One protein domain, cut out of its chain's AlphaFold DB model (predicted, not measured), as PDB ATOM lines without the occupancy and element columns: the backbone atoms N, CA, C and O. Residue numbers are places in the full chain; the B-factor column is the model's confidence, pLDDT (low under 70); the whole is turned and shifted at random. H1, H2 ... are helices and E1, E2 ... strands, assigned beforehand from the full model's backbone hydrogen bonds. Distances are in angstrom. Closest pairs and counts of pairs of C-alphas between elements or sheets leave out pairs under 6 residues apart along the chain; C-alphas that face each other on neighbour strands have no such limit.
ATOM      1  N   LEU A   2     242.988 177.034 185.911       58.18
ATOM      2  CA  LEU A   2     242.657 175.998 186.911       58.18
ATOM      3  C   LEU A   2     243.164 176.288 188.336       58.18
ATOM      4  O   LEU A   2     242.455 176.012 189.298       58.18
ATOM      5  N   LEU A   3     244.368 176.853 188.482       65.37
ATOM      6  CA  LEU A   3     244.985 177.057 189.800       65.37
ATOM      7  C   LEU A   3     244.241 178.090 190.678       65.37
ATOM      8  O   LEU A   3     243.985 177.785 191.842       65.37
ATOM      9  N   PRO A   4     243.829 179.273 190.160       67.84
ATOM     10  CA  PRO A   4     243.005 180.213 190.924       67.84
ATOM     11  C   PRO A   4     241.689 179.597 191.404       67.84
ATOM     12  O   PRO A   4     241.310 179.781 192.556       67.84
ATOM     13  N   LEU A   5     241.031 178.812 190.548       65.94
ATOM     14  CA  LEU A   5     239.761 178.177 190.875       65.94
ATOM     15  C   LEU A   5     239.921 177.070 191.929       65.94
ATOM     16  O   LEU A   5     239.149 177.012 192.877       65.94
ATOM     17  N   GLN A   6     240.953 176.228 191.826       67.73
ATOM     18  CA  GLN A   6     241.263 175.236 192.863       67.73
ATOM     19  C   GLN A   6     241.568 175.890 194.215       67.73
ATOM     20  O   GLN A   6     241.127 175.393 195.250       67.73
ATOM     21  N   ASN A   7     242.292 177.014 194.218       73.71
ATOM     22  CA  ASN A   7     242.540 177.784 195.434       73.71
ATOM     23  C   ASN A   7     241.244 178.349 196.015       73.71
ATOM     24  O   ASN A   7     241.038 178.267 197.221       73.71
ATOM     25  N   ALA A   8     240.363 178.869 195.163       70.07
ATOM     26  CA  ALA A   8     239.065 179.374 195.575       70.07
ATOM     27  C   ALA A   8     238.165 178.271 196.153       70.07
ATOM     28  O   ALA A   8     237.588 178.462 197.215       70.07
ATOM     29  N   PHE A   9     238.111 177.094 195.525       70.91
ATOM     30  CA  PHE A   9     237.391 175.938 196.061       70.91
ATOM     31  C   PHE A   9     237.969 175.462 197.391       70.91
ATOM     32  O   PHE A   9     237.215 175.177 198.318       70.91
ATOM     33  N   ARG A  10     239.302 175.407 197.517       77.47
ATOM     34  CA  ARG A  10     239.949 175.065 198.787       77.47
ATOM     35  C   ARG A  10     239.548 176.053 199.879       77.47
ATOM     36  O   ARG A  10     239.119 175.630 200.947       77.47
ATOM     37  N   ALA A  11     239.660 177.344 199.592       80.48
ATOM     38  CA  ALA A  11     239.313 178.412 200.515       80.48
ATOM     39  C   ALA A  11     237.819 178.391 200.879       80.48
ATOM     40  O   ALA A  11     237.483 178.481 202.055       80.48
ATOM     41  N   GLY A  12     236.931 178.189 199.903       79.54
ATOM     42  CA  GLY A  12     235.493 178.034 200.120       79.54
ATOM     43  C   GLY A  12     235.166 176.826 200.995       79.54
ATOM     44  O   GLY A  12     234.388 176.952 201.934       79.54
ATOM     45  N   GLY A  13     235.821 175.685 200.760       78.14
ATOM     46  CA  GLY A  13     235.683 174.495 201.600       78.14
ATOM     47  C   GLY A  13     236.155 174.736 203.033       78.14
ATOM     48  O   GLY A  13     235.456 174.376 203.974       78.14
ATOM     49  N   VAL A  14     237.302 175.400 203.216       82.71
ATOM     50  CA  VAL A  14     237.795 175.770 204.550       82.71
ATOM     51  C   VAL A  14     236.801 176.694 205.251       82.71
ATOM     52  O   VAL A  14     236.411 176.414 206.378       82.71
ATOM     53  N   VAL A  15     236.348 177.759 204.587       83.39
ATOM     54  CA  VAL A  15     235.370 178.700 205.153       83.39
ATOM     55  C   VAL A  15     234.068 177.984 205.514       83.39
ATOM     56  O   VAL A  15     233.570 178.184 206.616       83.39
ATOM     57  N   GLY A  16     233.547 177.121 204.639       78.17
ATOM     58  CA  GLY A  16     232.329 176.350 204.894       78.17
ATOM     59  C   GLY A  16     232.437 175.461 206.136       78.17
ATOM     60  O   GLY A  16     231.563 175.511 206.998       78.17
ATOM     61  N   ILE A  17     233.537 174.711 206.271       79.24
ATOM     62  CA  ILE A  17     233.793 173.850 207.439       79.24
ATOM     63  C   ILE A  17     233.954 174.690 208.708       79.24
ATOM     64  O   ILE A  17     233.338 174.403 209.726       79.24
ATOM     65  N   MET A  18     234.760 175.750 208.665       84.69
ATOM     66  CA  MET A  18     234.986 176.583 209.849       84.69
ATOM     67  C   MET A  18     233.707 177.308 210.283       84.69
ATOM     68  O   MET A  18     233.514 177.538 211.476       84.69
ATOM     69  N   ARG A  19     232.806 177.630 209.341       81.45
ATOM     70  CA  ARG A  19     231.486 178.197 209.647       81.45
ATOM     71  C   ARG A  19     230.570 177.221 210.358       81.45
ATOM     72  O   ARG A  19     229.907 177.639 211.294       81.45
ATOM     73  N   SER A  20     230.533 175.954 209.947       77.41
ATOM     74  CA  SER A  20     229.680 174.959 210.613       77.41
ATOM     75  C   SER A  20     230.108 174.675 212.055       77.41
ATOM     76  O   SER A  20     229.338 174.098 212.819       77.41
ATOM     77  N   MET A  21     231.318 175.094 212.430       81.41
ATOM     78  CA  MET A  21     231.862 175.002 213.782       81.41
ATOM     79  C   MET A  21     231.788 176.324 214.566       81.41
ATOM     80  O   MET A  21     232.303 176.374 215.676       81.41
ATOM     81  N   ASP A  22     231.217 177.396 214.002       83.67
ATOM     82  CA  ASP A  22     231.259 178.761 214.563       83.67
ATOM     83  C   ASP A  22     232.689 179.280 214.853       83.67
ATOM     84  O   ASP A  22     232.913 180.121 215.723       83.67
ATOM     85  N   MET A  23     233.690 178.816 214.092       83.88
ATOM     86  CA  MET A  23     235.117 179.124 214.293       83.88
ATOM     87  C   MET A  23     235.724 179.964 213.162       83.88
ATOM     88  O   MET A  23     236.871 179.775 212.752       83.88
ATOM     89  N   ILE A  24     234.965 180.908 212.621       78.68
ATOM     90  CA  ILE A  24     235.445 181.753 211.529       78.68
ATOM     91  C   ILE A  24     236.356 182.883 212.023       78.68
ATOM     92  O   ILE A  24     236.009 183.648 212.919       78.68
ATOM     93  N   GLY A  25     237.516 183.021 211.375       77.66
ATOM     94  CA  GLY A  25     238.437 184.134 211.573       77.66
ATOM     95  C   GLY A  25     237.974 185.422 210.884       77.66
ATOM     96  O   GLY A  25     237.150 185.409 209.972       77.66
ATOM     97  N   GLN A  26     238.570 186.553 211.276       76.54
ATOM     98  CA  GLN A  26     238.238 187.877 210.719       76.54
ATOM     99  C   GLN A  26     238.494 187.994 209.203       76.54
ATOM    100  O   GLN A  26     237.979 188.897 208.554       76.54
ATOM    101  N   ASN A  27     239.318 187.113 208.635       83.70
ATOM    102  CA  ASN A  27     239.602 187.029 207.207       83.70
ATOM    103  C   ASN A  27     240.012 185.597 206.831       83.70
ATOM    104  O   ASN A  27     240.237 184.759 207.707       83.70
ATOM    105  N   LEU A  28     240.149 185.320 205.529       82.50
ATOM    106  CA  LEU A  28     240.498 183.982 205.052       82.50
ATOM    107  C   LEU A  28     241.844 183.484 205.596       82.50
ATOM    108  O   LEU A  28     241.939 182.309 205.923       82.50
ATOM    109  N   ALA A  29     242.860 184.343 205.731       86.41
ATOM    110  CA  ALA A  29     244.172 183.924 206.233       86.41
ATOM    111  C   ALA A  29     244.090 183.396 207.670       86.41
ATOM    112  O   ALA A  29     244.662 182.355 207.985       86.41
ATOM    113  N   ILE A  30     243.342 184.088 208.533       86.86
ATOM    114  CA  ILE A  30     243.115 183.660 209.916       86.86
ATOM    115  C   ILE A  30     242.248 182.397 209.939       86.86
ATOM    116  O   ILE A  30     242.561 181.466 210.674       86.86
ATOM    117  N   THR A  31     241.202 182.324 209.111       86.70
ATOM    118  CA  THR A  31     240.342 181.135 209.014       86.70
ATOM    119  C   THR A  31     241.120 179.904 208.530       86.70
ATOM    120  O   THR A  31     241.000 178.839 209.129       86.70
ATOM    121  N   GLU A  32     241.971 180.036 207.507       86.28
ATOM    122  CA  GLU A  32     242.858 178.962 207.041       86.28
ATOM    123  C   GLU A  32     243.908 178.590 208.101       86.28
ATOM    124  O   GLU A  32     244.211 177.408 208.266       86.28
ATOM    125  N   ALA A  33     244.450 179.552 208.853       88.51
ATOM    126  CA  ALA A  33     245.387 179.272 209.942       88.51
ATOM    127  C   ALA A  33     244.723 178.502 211.096       88.51
ATOM    128  O   ALA A  33     245.287 177.521 211.582       88.51
ATOM    129  N   LEU A  34     243.512 178.899 211.500       88.37
ATOM    130  CA  LEU A  34     242.710 178.182 212.493       88.37
ATOM    131  C   LEU A  34     242.398 176.759 212.021       88.37
ATOM    132  O   LEU A  34     242.662 175.807 212.752       88.37
ATOM    133  N   ALA A  35     241.929 176.605 210.778       86.88
ATOM    134  CA  ALA A  35     241.656 175.299 210.183       86.88
ATOM    135  C   ALA A  35     242.901 174.395 210.198       86.88
ATOM    136  O   ALA A  35     242.835 173.243 210.628       86.88
ATOM    137  N   ASN A  36     244.061 174.934 209.808       87.76
ATOM    138  CA  ASN A  36     245.324 174.199 209.828       87.76
ATOM    139  C   ASN A  36     245.748 173.788 211.245       87.76
ATOM    140  O   ASN A  36     246.173 172.649 211.431       87.76
ATOM    141  N   ASN A  37     245.600 174.669 212.241       88.88
ATOM    142  CA  ASN A  37     245.887 174.347 213.645       88.88
ATOM    143  C   ASN A  37     244.983 173.229 214.184       88.88
ATOM    144  O   ASN A  37     245.400 172.468 215.052       88.88
ATOM    145  N   MET A  38     243.770 173.100 213.644       85.99
ATOM    146  CA  MET A  38     242.835 172.017 213.961       85.99
ATOM    147  C   MET A  38     243.071 170.742 213.136       85.99
ATOM    148  O   MET A  38     242.374 169.749 213.325       85.99
ATOM    149  N   GLY A  39     244.034 170.745 212.208       83.41
ATOM    150  CA  GLY A  39     244.306 169.610 211.324       83.41
ATOM    151  C   GLY A  39     243.313 169.448 210.163       83.41
ATOM    152  O   GLY A  39     243.319 168.407 209.499       83.41
ATOM    153  N   ILE A  40     242.490 170.464 209.885       79.12
ATOM    154  CA  ILE A  40     241.554 170.483 208.756       79.12
ATOM    155  C   ILE A  40     242.338 170.806 207.479       79.12
ATOM    156  O   ILE A  40     242.938 171.875 207.362       79.12
ATOM    157  N   LYS A  41     242.328 169.895 206.495       77.30
ATOM    158  CA  LYS A  41     243.028 170.070 205.212       77.30
ATOM    159  C   LYS A  41     242.106 169.794 204.031       77.30
ATOM    160  O   LYS A  41     241.889 168.656 203.626       77.30
ATOM    161  N   VAL A  42     241.637 170.858 203.392       72.00
ATOM    162  CA  VAL A  42     240.854 170.736 202.158       72.00
ATOM    163  C   VAL A  42     241.794 170.506 200.975       72.00
ATOM    164  O   VAL A  42     242.739 171.267 200.755       72.00
ATOM    165  N   LYS A  43     241.535 169.456 200.194       68.32
ATOM    166  CA  LYS A  43     242.263 169.161 198.959       68.32
ATOM    167  C   LYS A  43     241.266 169.009 197.821       68.32
ATOM    168  O   LYS A  43     240.392 168.155 197.872       68.32
ATOM    169  N   VAL A  44     241.440 169.800 196.767       65.50
ATOM    170  CA  VAL A  44     240.683 169.615 195.528       65.50
ATOM    171  C   VAL A  44     241.376 168.515 194.730       65.50
ATOM    172  O   VAL A  44     242.515 168.682 194.294       65.50
ATOM    173  N   LEU A  45     240.722 167.364 194.596       61.37
ATOM    174  CA  LEU A  45     241.201 166.262 193.768       61.37
ATOM    175  C   LEU A  45     240.565 166.369 192.385       61.37
ATOM    176  O   LEU A  45     239.364 166.589 192.264       61.37
ATOM    177  N   ALA A  46     241.372 166.206 191.338       55.62
ATOM    178  CA  ALA A  46     240.829 165.993 190.006       55.62
ATOM    179  C   ALA A  46     240.222 164.585 189.972       55.62
ATOM    180  O   ALA A  46     240.951 163.605 190.119       55.62
ATOM    181  N   HIS A  47     238.904 164.490 189.816       54.66
ATOM    182  CA  HIS A  47     238.202 163.217 189.724       54.66
ATOM    183  C   HIS A  47     237.376 163.161 188.440       54.66
ATOM    184  O   HIS A  47     236.725 164.136 188.064       54.66
ATOM    185  N   SER A  48     237.403 162.017 187.757       52.32
ATOM    186  CA  SER A  48     236.683 161.820 186.492       52.32
ATOM    187  C   SER A  48     235.161 161.809 186.666       52.32
ATOM    188  O   SER A  48     234.448 162.062 185.701       52.32
ATOM    189  N   SER A  49     234.662 161.554 187.882       54.37
ATOM    190  CA  SER A  49     233.225 161.496 188.193       54.37
ATOM    191  C   SER A  49     232.631 162.779 188.791       54.37
ATOM    192  O   SER A  49     231.506 162.728 189.273       54.37
ATOM    193  N   LEU A  50     233.346 163.915 188.779       59.12
ATOM    194  CA  LEU A  50     232.906 165.168 189.430       59.12
ATOM    195  C   LEU A  50     232.719 165.055 190.962       59.12
ATOM    196  O   LEU A  50     232.102 165.927 191.574       59.12
ATOM    197  N   GLU A  51     233.258 164.008 191.598       64.47
ATOM    198  CA  GLU A  51     233.297 163.912 193.062       64.47
ATOM    199  C   GLU A  51     234.403 164.799 193.659       64.47
ATOM    200  O   GLU A  51     235.525 164.860 193.149       64.47
ATOM    201  N   PHE A  52     234.099 165.456 194.776       69.47
ATOM    202  CA  PHE A  52     235.053 166.157 195.630       69.47
ATOM    203  C   PHE A  52     235.265 165.370 196.934       69.47
ATOM    204  O   PHE A  52     234.434 164.559 197.346       69.47
ATOM    205  N   ALA A  53     236.391 165.633 197.600       68.73
ATOM    206  CA  ALA A  53     236.714 165.054 198.897       68.73
ATOM    207  C   ALA A  53     237.173 166.141 199.878       68.73
ATOM    208  O   ALA A  53     237.998 166.992 199.540       68.73
ATOM    209  N   VAL A  54     236.671 166.086 201.106       68.59
ATOM    210  CA  VAL A  54     237.089 166.923 202.235       68.59
ATOM    211  C   VAL A  54     237.727 166.019 203.281       68.59
ATOM    212  O   VAL A  54     237.152 164.995 203.635       68.59
ATOM    213  N   ILE A  55     238.919 166.370 203.771       70.16
ATOM    214  CA  ILE A  55     239.671 165.547 204.728       70.16
ATOM    215  C   ILE A  55     240.067 166.408 205.937       70.16
ATOM    216  O   ILE A  55     240.605 167.505 205.796       70.16
ATOM    217  N   SER A  56     239.806 165.918 207.145       65.44
ATOM    218  CA  SER A  56     240.225 166.531 208.406       65.44
ATOM    219  C   SER A  56     240.750 165.450 209.345       65.44
ATOM    220  O   SER A  56     239.993 164.597 209.810       65.44
ATOM    221  N   GLY A  57     242.062 165.447 209.594       72.60
ATOM    222  CA  GLY A  57     242.719 164.375 210.344       72.60
ATOM    223  C   GLY A  57     242.461 162.991 209.733       72.60
ATOM    224  O   GLY A  57     242.825 162.730 208.589       72.60
ATOM    225  N   THR A  58     241.833 162.102 210.507       77.10
ATOM    226  CA  THR A  58     241.410 160.756 210.073       77.10
ATOM    227  C   THR A  58     240.009 160.724 209.467       77.10
ATOM    228  O   THR A  58     239.565 159.666 209.022       77.10
ATOM    229  N   THR A  59     239.309 161.861 209.458       73.13
ATOM    230  CA  THR A  59     237.955 161.962 208.924       73.13
ATOM    231  C   THR A  59     237.994 162.384 207.460       73.13
ATOM    232  O   THR A  59     238.666 163.354 207.114       73.13
ATOM    233  N   SER A  60     237.276 161.687 206.586       79.73
ATOM    234  CA  SER A  60     237.087 162.065 205.186       79.73
ATOM    235  C   SER A  60     235.607 162.090 204.832       79.73
ATOM    236  O   SER A  60     234.813 161.329 205.371       79.73
ATOM    237  N   VAL A  61     235.230 162.973 203.920       82.72
ATOM    238  CA  VAL A  61     233.889 163.059 203.350       82.72
ATOM    239  C   VAL A  61     234.051 163.146 201.845       82.72
ATOM    240  O   VAL A  61     234.825 163.975 201.366       82.72
ATOM    241  N   THR A  62     233.347 162.304 201.097       80.68
ATOM    242  CA  THR A  62     233.290 162.396 199.633       80.68
ATOM    243  C   THR A  62     231.870 162.649 199.182       80.68
ATOM    244  O   THR A  62     230.916 162.229 199.838       80.68
ATOM    245  N   GLY A  63     231.724 163.315 198.047       79.47
ATOM    246  CA  GLY A  63     230.424 163.572 197.455       79.47
ATOM    247  C   GLY A  63     230.544 164.163 196.066       79.47
ATOM    248  O   GLY A  63     231.646 164.450 195.612       79.47
ATOM    249  N   TYR A  64     229.419 164.377 195.399       75.77
ATOM    250  CA  TYR A  64     229.348 165.036 194.095       75.77
ATOM    251  C   TYR A  64     228.313 166.157 194.122       75.77
ATOM    252  O   TYR A  64     227.374 166.155 194.920       75.77
ATOM    253  N   THR A  65     228.485 167.136 193.243       71.68
ATOM    254  CA  THR A  65     227.535 168.243 193.091       71.68
ATOM    255  C   THR A  65     226.311 167.792 192.292       71.68
ATOM    256  O   THR A  65     226.436 167.110 191.275       71.68
ATOM    257  N   SER A  66     225.119 168.196 192.729       69.12
ATOM    258  CA  SER A  66     223.856 168.037 192.002       69.12
ATOM    259  C   SER A  66     223.130 169.390 191.891       69.12
ATOM    260  O   SER A  66     223.457 170.316 192.633       69.12
ATOM    261  N   PRO A  67     222.111 169.529 191.023       67.08
ATOM    262  CA  PRO A  67     221.335 170.770 190.926       67.08
ATOM    263  C   PRO A  67     220.658 171.211 192.236       67.08
ATOM    264  O   PRO A  67     220.330 172.386 192.369       67.08
ATOM    265  N   GLY A  68     220.424 170.282 193.172       65.29
ATOM    266  CA  GLY A  68     219.774 170.552 194.460       65.29
ATOM    267  C   GLY A  68     220.728 170.780 195.637       65.29
ATOM    268  O   GLY A  68     220.250 170.927 196.756       65.29
ATOM    269  N   GLY A  69     222.044 170.766 195.412       67.40
ATOM    270  CA  GLY A  69     223.067 170.773 196.463       67.40
ATOM    271  C   GLY A  69     224.056 169.627 196.284       67.40
ATOM    272  O   GLY A  69     224.053 168.935 195.256       67.40
ATOM    273  N   THR A  70     224.907 169.393 197.272       74.62
ATOM    274  CA  THR A  70     225.917 168.343 197.199       74.62
ATOM    275  C   THR A  70     225.433 167.059 197.857       74.62
ATOM    276  O   THR A  70     225.025 167.029 199.014       74.62
ATOM    277  N   VAL A  71     225.545 165.956 197.119       78.28
ATOM    278  CA  VAL A  71     225.273 164.619 197.639       78.28
ATOM    279  C   VAL A  71     226.542 164.057 198.255       78.28
ATOM    280  O   VAL A  71     227.541 163.880 197.562       78.28
ATOM    281  N   ILE A  72     226.489 163.728 199.540       83.81
ATOM    282  CA  ILE A  72     227.563 163.060 200.269       83.81
ATOM    283  C   ILE A  72     227.411 161.545 200.064       83.81
ATOM    284  O   ILE A  72     226.357 160.968 200.340       83.81
ATOM    285  N   THR A  73     228.470 160.892 199.588       82.14
ATOM    286  CA  THR A  73     228.485 159.466 199.233       82.14
ATOM    287  C   THR A  73     229.193 158.608 200.278       82.14
ATOM    288  O   THR A  73     228.747 157.487 200.556       82.14
ATOM    289  N   THR A  74     230.272 159.113 200.885       85.85
ATOM    290  CA  THR A  74     231.022 158.379 201.913       85.85
ATOM    291  C   THR A  74     231.482 159.270 203.062       85.85
ATOM    292  O   THR A  74     231.747 160.459 202.874       85.85
ATOM    293  N   ILE A  75     231.608 158.662 204.245       85.42
ATOM    294  CA  ILE A  75     232.330 159.212 205.397       85.42
ATOM    295  C   ILE A  75     233.397 158.194 205.808       85.42
ATOM    296  O   ILE A  75     233.091 157.027 206.032       85.42
ATOM    297  N   ASN A  76     234.658 158.611 205.896       86.11
ATOM    298  CA  ASN A  76     235.814 157.771 206.234       86.11
ATOM    299  C   ASN A  76     235.926 156.548 205.323       86.11
ATOM    300  O   ASN A  76     236.172 155.440 205.795       86.11
ATOM    301  N   ASN A  77     235.662 156.738 204.027       83.58
ATOM    302  CA  ASN A  77     235.560 155.690 203.006       83.58
ATOM    303  C   ASN A  77     234.457 154.640 203.256       83.58
ATOM    304  O   ASN A  77     234.370 153.656 202.520       83.58
ATOM    305  N   HIS A  78     233.590 154.838 204.249       86.20
ATOM    306  CA  HIS A  78     232.410 154.011 204.458       86.20
ATOM    307  C   HIS A  78     231.244 154.619 203.694       86.20
ATOM    308  O   HIS A  78     230.909 155.795 203.856       86.20
ATOM    309  N   LYS A  79     230.624 153.808 202.838       85.46
ATOM    310  CA  LYS A  79     229.457 154.229 202.072       85.46
ATOM    311  C   LYS A  79     228.299 154.491 203.024       85.46
ATOM    312  O   LYS A  79     228.016 153.673 203.901       85.46
ATOM    313  N   LEU A  80     227.634 155.624 202.847       78.33
ATOM    314  CA  LEU A  80     226.478 155.947 203.668       78.33
ATOM    315  C   LEU A  80     225.289 155.061 203.267       78.33
ATOM    316  O   LEU A  80     225.063 154.846 202.073       78.33
ATOM    317  N   PRO A  81     224.514 154.546 204.238       78.10
ATOM    318  CA  PRO A  81     223.327 153.743 203.949       78.10
ATOM    319  C   PRO A  81     222.167 154.591 203.407       78.10
ATOM    320  O   PRO A  81     221.218 154.049 202.848       78.10
ATOM    321  N   VAL A  82     222.242 155.914 203.578       70.28
ATOM    322  CA  VAL A  82     221.242 156.892 203.148       70.28
ATOM    323  C   VAL A  82     221.922 158.058 202.443       70.28
ATOM    324  O   VAL A  82     223.064 158.403 202.749       70.28
ATOM    325  N   THR A  83     221.214 158.679 201.505       70.69
ATOM    326  CA  THR A  83     221.681 159.886 200.821       70.69
ATOM    327  C   THR A  83     221.687 161.055 201.802       70.69
ATOM    328  O   THR A  83     220.633 161.454 202.292       70.69
ATOM    329  N   LEU A  84     222.863 161.616 202.081       72.21
ATOM    330  CA  LEU A  84     222.985 162.881 202.801       72.21
ATOM    331  C   LEU A  84     223.162 164.008 201.784       72.21
ATOM    332  O   LEU A  84     224.049 163.940 200.934       72.21
ATOM    333  N   PHE A  85     222.317 165.029 201.875       70.18
ATOM    334  CA  PHE A  85     222.455 166.266 201.115       70.18
ATOM    335  C   PHE A  85     223.075 167.324 202.019       70.18
ATOM    336  O   PHE A  85     222.522 167.648 203.069       70.18
ATOM    337  N   ALA A  86     224.226 167.846 201.613       67.49
ATOM    338  CA  ALA A  86     224.629 169.163 202.053       67.49
ATOM    339  C   ALA A  86     223.811 170.191 201.250       67.49
ATOM    340  O   ALA A  86     223.359 169.917 200.133       67.49
ATOM    341  N   SER A  87     223.556 171.340 201.872       66.93
ATOM    342  CA  SER A  87     222.946 172.488 201.212       66.93
ATOM    343  C   SER A  87     223.608 173.764 201.718       66.93
ATOM    344  O   SER A  87     223.650 174.007 202.926       66.93
ATOM    345  N   GLY A  88     224.113 174.589 200.813       68.89
ATOM    346  CA  GLY A  88     224.691 175.890 201.113       68.89
ATOM    347  C   GLY A  88     225.123 176.607 199.843       68.89
ATOM    348  O   GLY A  88     225.423 175.987 198.826       68.89
ATOM    349  N   ASN A  89     225.153 177.934 199.895       71.74
ATOM    350  CA  ASN A  89     225.495 178.761 198.745       71.74
ATOM    351  C   ASN A  89     226.768 179.545 199.048       71.74
ATOM    352  O   ASN A  89     226.822 180.326 200.000       71.74
ATOM    353  N   LEU A  90     227.793 179.360 198.226       74.24
ATOM    354  CA  LEU A  90     229.027 180.121 198.331       74.24
ATOM    355  C   LEU A  90     229.337 180.759 196.986       74.24
ATOM    356  O   LEU A  90     229.403 180.091 195.964       74.24
ATOM    357  N   ALA A  91     229.498 182.071 196.981       76.42
ATOM    358  CA  ALA A  91     229.863 182.842 195.806       76.42
ATOM    359  C   ALA A  91     231.335 183.233 195.903       76.42
ATOM    360  O   ALA A  91     231.828 183.587 196.971       76.42
ATOM    361  N   ILE A  92     232.053 183.188 194.791       77.60
ATOM    362  CA  ILE A  92     233.471 183.514 194.733       77.60
ATOM    363  C   ILE A  92     233.674 184.550 193.637       77.60
ATOM    364  O   ILE A  92     233.285 184.343 192.487       77.60
ATOM    365  N   THR A  93     234.342 185.641 193.998       82.16
ATOM    366  CA  THR A  93     234.961 186.556 193.043       82.16
ATOM    367  C   THR A  93     236.476 186.467 193.151       82.16
ATOM    368  O   THR A  93     237.035 186.452 194.250       82.16
ATOM    369  N   LEU A  94     237.149 186.403 192.004       76.62
ATOM    370  CA  LEU A  94     238.607 186.538 191.908       76.62
ATOM    371  C   LEU A  94     239.041 187.983 191.641       76.62
ATOM    372  O   LEU A  94     240.244 188.230 191.550       76.62
ATOM    373  N   ASP A  95     238.061 188.884 191.557       76.25
ATOM    374  CA  ASP A  95     238.213 190.309 191.307       76.25
ATOM    375  C   ASP A  95     237.623 191.082 192.497       76.25
ATOM    376  O   ASP A  95     236.666 190.638 193.132       76.25
ATOM    377  N   ASN A  96     238.151 192.261 192.820       69.25
ATOM    378  CA  ASN A  96     237.726 193.011 194.011       69.25
ATOM    379  C   ASN A  96     236.427 193.818 193.804       69.25
ATOM    380  O   ASN A  96     236.208 194.842 194.446       69.25
ATOM    381  N   THR A  97     235.587 193.384 192.871       68.82
ATOM    382  CA  THR A  97     234.306 194.008 192.543       68.82
ATOM    383  C   THR A  97     233.294 193.759 193.656       68.82
ATOM    384  O   THR A  97     233.233 192.664 194.210       68.82
ATOM    385  N   GLU A  98     232.488 194.772 193.994       72.84
ATOM    386  CA  GLU A  98     231.284 194.577 194.805       72.84
ATOM    387  C   GLU A  98     230.174 194.016 193.910       72.84
ATOM    388  O   GLU A  98     229.638 194.731 193.061       72.84
ATOM    389  N   PRO A  99     229.826 192.728 194.042       67.97
ATOM    390  CA  PRO A  99     228.987 192.075 193.046       67.97
ATOM    391  C   PRO A  99     227.495 192.331 193.271       67.97
ATOM    392  O   PRO A  99     226.699 192.257 192.329       67.97
ATOM    393  N   PHE A 100     227.114 192.653 194.509       74.65
ATOM    394  CA  PHE A 100     225.719 192.701 194.934       74.65
ATOM    395  C   PHE A 100     225.086 194.096 194.896       74.65
ATOM    396  O   PHE A 100     223.877 194.170 195.054       74.65
ATOM    397  N   GLY A 101     225.843 195.167 194.608       71.81
ATOM    398  CA  GLY A 101     225.297 196.528 194.489       71.81
ATOM    399  C   GLY A 101     224.439 196.928 195.697       71.81
ATOM    400  O   GLY A 101     224.831 196.686 196.838       71.81
ATOM    401  N   GLU A 102     223.253 197.499 195.454       64.29
ATOM    402  CA  GLU A 102     222.225 197.589 196.496       64.29
ATOM    403  C   GLU A 102     221.807 196.171 196.897       64.29
ATOM    404  O   GLU A 102     221.222 195.422 196.116       64.29
ATOM    405  N   ASN A 103     222.177 195.789 198.116       65.69
ATOM    406  CA  ASN A 103     221.982 194.462 198.671       65.69
ATOM    407  C   ASN A 103     220.483 194.075 198.652       65.69
ATOM    408  O   ASN A 103     219.746 194.437 199.568       65.69
ATOM    409  N   ASN A 104     220.045 193.351 197.606       70.84
ATOM    410  CA  ASN A 104     218.675 192.875 197.319       70.84
ATOM    411  C   ASN A 104     218.128 191.872 198.369       70.84
ATOM    412  O   ASN A 104     217.649 190.787 198.028       70.84
ATOM    413  N   GLY A 105     218.250 192.185 199.659       76.01
ATOM    414  CA  GLY A 105     217.908 191.301 200.772       76.01
ATOM    415  C   GLY A 105     218.854 190.109 200.942       76.01
ATOM    416  O   GLY A 105     218.498 189.158 201.635       76.01
ATOM    417  N   LEU A 106     220.039 190.122 200.319       80.67
ATOM    418  CA  LEU A 106     221.017 189.046 200.459       80.67
ATOM    419  C   LEU A 106     221.677 189.119 201.843       80.67
ATOM    420  O   LEU A 106     222.410 190.051 202.179       80.67
ATOM    421  N   VAL A 107     221.454 188.084 202.648       82.04
ATOM    422  CA  VAL A 107     222.210 187.866 203.884       82.04
ATOM    423  C   VAL A 107     223.485 187.119 203.518       82.04
ATOM    424  O   VAL A 107     223.413 185.997 203.019       82.04
ATOM    425  N   TYR A 108     224.653 187.721 203.745       84.40
ATOM    426  CA  TYR A 108     225.924 187.065 203.453       84.40
ATOM    427  C   TYR A 108     227.050 187.453 204.412       84.40
ATOM    428  O   TYR A 108     227.074 188.547 204.969       84.40
ATOM    429  N   GLY A 109     227.997 186.533 204.594       82.41
ATOM    430  CA  GLY A 109     229.313 186.818 205.165       82.41
ATOM    431  C   GLY A 109     230.343 186.987 204.054       82.41
ATOM    432  O   GLY A 109     230.356 186.196 203.116       82.41
ATOM    433  N   GLU A 110     231.206 187.993 204.156       86.27
ATOM    434  CA  GLU A 110     232.282 188.248 203.193       86.27
ATOM    435  C   GLU A 110     233.650 187.887 203.787       86.27
ATOM    436  O   GLU A 110     233.966 188.257 204.917       86.27
ATOM    437  N   TYR A 111     234.479 187.202 202.997       81.41
ATOM    438  CA  TYR A 111     235.836 186.803 203.357       81.41
ATOM    439  C   TYR A 111     236.818 187.171 202.239       81.41
ATOM    440  O   TYR A 111     236.823 186.515 201.194       81.41
ATOM    441  N   PRO A 112     237.680 188.184 202.423       80.38
ATOM    442  CA  PRO A 112     238.667 188.552 201.416       80.38
ATOM    443  C   PRO A 112     239.703 187.436 201.215       80.38
ATOM    444  O   PRO A 112     240.202 186.849 202.179       80.38
ATOM    445  N   LEU A 113     240.037 187.161 199.952       71.08
ATOM    446  CA  LEU A 113     241.068 186.204 199.555       71.08
ATOM    447  C   LEU A 113     242.468 186.728 199.910       71.08
ATOM    448  O   LEU A 113     242.751 187.927 199.839       71.08
ATOM    449  N   ILE A 114     243.385 185.806 200.215       66.79
ATOM    450  CA  ILE A 114     244.799 186.131 200.444       66.79
ATOM    451  C   ILE A 114     245.389 186.776 199.179       66.79
ATOM    452  O   ILE A 114     245.242 186.253 198.075       66.79
ATOM    453  N   GLY A 115     246.054 187.922 199.346       71.36
ATOM    454  CA  GLY A 115     246.586 188.737 198.246       71.36
ATOM    455  C   GLY A 115     245.642 189.843 197.759       71.36
ATOM    456  O   GLY A 115     246.022 190.613 196.882       71.36
ATOM    457  N   GLY A 116     244.435 189.943 198.330       68.91
ATOM    458  CA  GLY A 116     243.551 191.105 198.194       68.91
ATOM    459  C   GLY A 116     242.881 191.273 196.833       68.91
ATOM    460  O   GLY A 116     242.323 192.333 196.574       68.91
ATOM    461  N   LYS A 117     242.942 190.270 195.950       74.95
ATOM    462  CA  LYS A 117     242.351 190.374 194.609       74.95
ATOM    463  C   LYS A 117     240.912 189.885 194.502       74.95
ATOM    464  O   LYS A 117     240.312 190.156 193.483       74.95
ATOM    465  N   GLY A 118     240.335 189.253 195.521       82.03
ATOM    466  CA  GLY A 118     238.960 188.760 195.449       82.03
ATOM    467  C   GLY A 118     238.372 188.423 196.812       82.03
ATOM    468  O   GLY A 118     238.993 188.686 197.844       82.03
ATOM    469  N   LYS A 119     237.172 187.845 196.817       85.34
ATOM    470  CA  LYS A 119     236.351 187.613 198.011       85.34
ATOM    471  C   LYS A 119     235.556 186.313 197.883       85.34
ATOM    472  O   LYS A 119     235.147 185.919 196.791       85.34
ATOM    473  N   ILE A 120     235.318 185.669 199.016       82.01
ATOM    474  CA  ILE A 120     234.354 184.587 199.189       82.01
ATOM    475  C   ILE A 120     233.140 185.155 199.916       82.01
ATOM    476  O   ILE A 120     233.277 185.757 200.975       82.01
ATOM    477  N   PHE A 121     231.959 184.920 199.368       85.44
ATOM    478  CA  PHE A 121     230.681 185.258 199.966       85.44
ATOM    479  C   PHE A 121     229.994 183.975 200.408       85.44
ATOM    480  O   PHE A 121     229.692 183.116 199.585       85.44
ATOM    481  N   VAL A 122     229.741 183.836 201.704       82.95
ATOM    482  CA  VAL A 122     228.868 182.783 202.226       82.95
ATOM    483  C   VAL A 122     227.466 183.350 202.283       82.95
ATOM    484  O   VAL A 122     227.199 184.230 203.099       82.95
ATOM    485  N   LEU A 123     226.601 182.877 201.396       83.48
ATOM    486  CA  LEU A 123     225.242 183.370 201.237       83.48
ATOM    487  C   LEU A 123     224.301 182.561 202.140       83.48
ATOM    488  O   LEU A 123     224.488 181.357 202.327       83.48
ATOM    489  N   GLY A 124     223.283 183.219 202.692       81.28
ATOM    490  CA  GLY A 124     222.131 182.547 203.286       81.28
ATOM    491  C   GLY A 124     221.261 181.868 202.224       81.28
ATOM    492  O   GLY A 124     221.701 181.604 201.100       81.28
ATOM    493  N   ASP A 125     220.005 181.604 202.571       80.02
ATOM    494  CA  ASP A 125     219.034 181.120 201.594       80.02
ATOM    495  C   ASP A 125     218.830 182.167 200.496       80.02
ATOM    496  O   ASP A 125     218.586 183.345 200.764       80.02
ATOM    497  N   ILE A 126     218.952 181.725 199.245       79.74
ATOM    498  CA  ILE A 126     218.767 182.558 198.058       79.74
ATOM    499  C   ILE A 126     217.677 181.963 197.177       79.74
ATOM    500  O   ILE A 126     217.586 180.750 196.987       79.74
ATOM    501  N   THR A 127     216.853 182.834 196.605       83.47
ATOM    502  CA  THR A 127     215.856 182.460 195.597       83.47
ATOM    503  C   THR A 127     216.529 182.052 194.284       83.47
ATOM    504  O   THR A 127     217.677 182.414 194.008       83.47
ATOM    505  N   SER A 128     215.810 181.331 193.420       81.57
ATOM    506  CA  SER A 128     216.324 180.955 192.093       81.57
ATOM    507  C   SER A 128     216.663 182.168 191.216       81.57
ATOM    508  O   SER A 128     217.587 182.101 190.406       81.57
ATOM    509  N   GLU A 129     215.947 183.282 191.387       83.84
ATOM    510  CA  GLU A 129     216.206 184.544 190.684       83.84
ATOM    511  C   GLU A 129     217.470 185.229 191.202       83.84
ATOM    512  O   GLU A 129     218.331 185.598 190.403       83.84
ATOM    513  N   GLN A 130     217.641 185.313 192.527       84.19
ATOM    514  CA  GLN A 130     218.887 185.806 193.124       84.19
ATOM    515  C   GLN A 130     220.077 184.948 192.687       84.19
ATOM    516  O   GLN A 130     221.101 185.497 192.299       84.19
ATOM    517  N   LYS A 131     219.938 183.615 192.675       81.01
ATOM    518  CA  LYS A 131     220.995 182.710 192.204       81.01
ATOM    519  C   LYS A 131     221.436 183.047 190.779       81.01
ATOM    520  O   LYS A 131     222.627 183.251 190.568       81.01
ATOM    521  N   LYS A 132     220.496 183.171 189.832       82.55
ATOM    522  CA  LYS A 132     220.813 183.556 188.443       82.55
ATOM    523  C   LYS A 132     221.577 184.875 188.375       82.55
ATOM    524  O   LYS A 132     222.598 184.953 187.704       82.55
ATOM    525  N   LEU A 133     221.114 185.885 189.108       83.15
ATOM    526  CA  LEU A 133     221.734 187.210 189.117       83.15
ATOM    527  C   LEU A 133     223.169 187.183 189.671       83.15
ATOM    528  O   LEU A 133     224.029 187.952 189.245       83.15
ATOM    529  N   ILE A 134     223.432 186.302 190.638       82.73
ATOM    530  CA  ILE A 134     224.764 186.124 191.215       82.73
ATOM    531  C   ILE A 134     225.668 185.357 190.245       82.73
ATOM    532  O   ILE A 134     226.812 185.762 190.051       82.73
ATOM    533  N   GLU A 135     225.164 184.295 189.616       83.39
ATOM    534  CA  GLU A 135     225.900 183.482 188.634       83.39
ATOM    535  C   GLU A 135     226.313 184.274 187.382       83.39
ATOM    536  O   GLU A 135     227.304 183.932 186.742       83.39
ATOM    537  N   GLU A 136     225.615 185.365 187.053       82.43
ATOM    538  CA  GLU A 136     226.017 186.286 185.981       82.43
ATOM    539  C   GLU A 136     227.310 187.055 186.289       82.43
ATOM    540  O   GLU A 136     228.002 187.496 185.371       82.43
ATOM    541  N   LYS A 137     227.636 187.242 187.572       79.64
ATOM    542  CA  LYS A 137     228.755 188.090 188.011       79.64
ATOM    543  C   LYS A 137     229.860 187.313 188.711       79.64
ATOM    544  O   LYS A 137     231.011 187.736 188.688       79.64
ATOM    545  N   LEU A 138     229.501 186.224 189.380       81.81
ATOM    546  CA  LEU A 138     230.356 185.471 190.284       81.81
ATOM    547  C   LEU A 138     230.327 183.986 189.958       81.81
ATOM    548  O   LEU A 138     229.359 183.456 189.420       81.81
ATOM    549  N   ILE A 139     231.363 183.284 190.404       75.48
ATOM    550  CA  ILE A 139     231.354 181.826 190.407       75.48
ATOM    551  C   ILE A 139     230.590 181.372 191.650       75.48
ATOM    552  O   ILE A 139     231.082 181.529 192.768       75.48
ATOM    553  N   VAL A 140     229.396 180.814 191.464       70.51
ATOM    554  CA  VAL A 140     228.614 180.222 192.556       70.51
ATOM    555  C   VAL A 140     228.928 178.738 192.669       70.51
ATOM    556  O   VAL A 140     228.890 177.988 191.697       70.51
ATOM    557  N   VAL A 141     229.234 178.320 193.887       63.62
ATOM    558  CA  VAL A 141     229.427 176.939 194.297       63.62
ATOM    559  C   VAL A 141     228.296 176.609 195.257       63.62
ATOM    560  O   VAL A 141     228.238 177.139 196.367       63.62
ATOM    561  N   GLN A 142     227.378 175.760 194.804       62.24
ATOM    562  CA  GLN A 142     226.406 175.128 195.683       62.24
ATOM    563  C   GLN A 142     226.994 173.832 196.215       62.24
ATOM    564  O   GLN A 142     227.472 172.993 195.446       62.24
ATOM    565  N   PHE A 143     226.945 173.703 197.531       60.15
ATOM    566  CA  PHE A 143     227.079 172.435 198.226       60.15
ATOM    567  C   PHE A 143     225.765 172.105 198.892       60.15
ATOM    568  O   PHE A 143     224.802 172.886 198.759       60.15
TER     569      PHE A 143
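AT A GLANCE: This is residues 2 to 143 of the 143 residues of an uncharacterized protein of Strongyloides stercoralis (UniProt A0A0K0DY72). A long helix, H1, runs through the middle of a loosely closed ring: the four-stranded sheet E7, E8, E6, E9 packs on one side of it, the edge of the strongly twisted five-stranded sheet E1 to E5 on the other, and H2 bridges them at one end. H3 packs on the other face of the four-stranded sheet, over E6 near its E9 edge, with its residues 131 to 135, and E4 and E5 reach away from H1. The 142 printed residues hold three named helices and nine named strands, in the order H1 H2 E1 E2 E3 E4 E5 E6 E7 E8 H3 E9; both sheets are antiparallel and the class is mixed. The whole is compact, with a radius of gyration of the C-alphas of 15.0 A and spans of 45 by 33 by 30 A.

HOW THE PARTS SIT: H1, residues 2 to 20, touches H2, residues 28 to 37, with its residues 11 to 18 alone; the closest C-alphas, Val 14 and Glu 32, are 6.5 A apart, and the two run the same way at a steep tilt of 69 degrees, only just short of about perpendicular. E1 (40 to 42), E2 (51 to 56), E3 (59 to 66), E4 (69 to 75) and E5 (78 to 86) form a meander, each strand the antiparallel neighbour of the one before; within hydrogen-bond range are N 41 and O 55 at 3.0 A, N 54 and O 61 at 2.8 A, N 64 and O 71 at 2.9 A, and N 72 and O 84 at 2.8 A. H1 is on this sheet, over E1, at a height over the sheet of 6.1 A on a local plane fitted to 6 C-alphas, only just enough; the closest C-alphas of H1 and E1, Arg 10 and Val 42, are 5.6 A apart. E5 bends by 94 degrees at Pro 81 and runs on into E6 (89 to 93) at 73 degrees. E7 (108 to 112), E8 (119 to 123), E6 and E9 (139 to 142) lie in that order, with N 109 and O 122 at 2.9 A, N 91 and O 121 at 2.8 A, and N 90 and O 141 at 2.9 A. H1 is on this sheet too, over E8 and E6, at a height of 9.1 A, slantwise to the strands; the closest C-alphas of H1 and E8, Gly 12 and Ile 120, are 6.7 A apart. H3 (128 to 135) is on the opposite face; the closest C-alphas of H3 and E9, Ile 134 and Val 140, are 7.2 A apart. E8, H3 and E9 make a split strand-helix-strand unit, two strands running the same way with E6 between them, its crossover right-handed. H2 only grazes both sheets. In H1, H2 and H3 every O i to N i+4 pair is within hydrogen-bond range.

IN THESE COORDINATES: H1 begins at C-alpha 2 (242.657, 175.998, 186.911) and is 27.0 A long; H2 is 14.0 A and E3 22.8 A. E9 ends at C-alpha 142 (226.406, 175.128, 195.683).

THE WHOLE: The C-alphas farthest apart, His 78 and Glu 102, are 45.5 A apart. The printed part has no cut; the link E6 to E7, residues 94 to 107, is long. Mean pLDDT of the printed part is 76.1; 35 residues are under 70, among them 2 to 6 and 43 to 54.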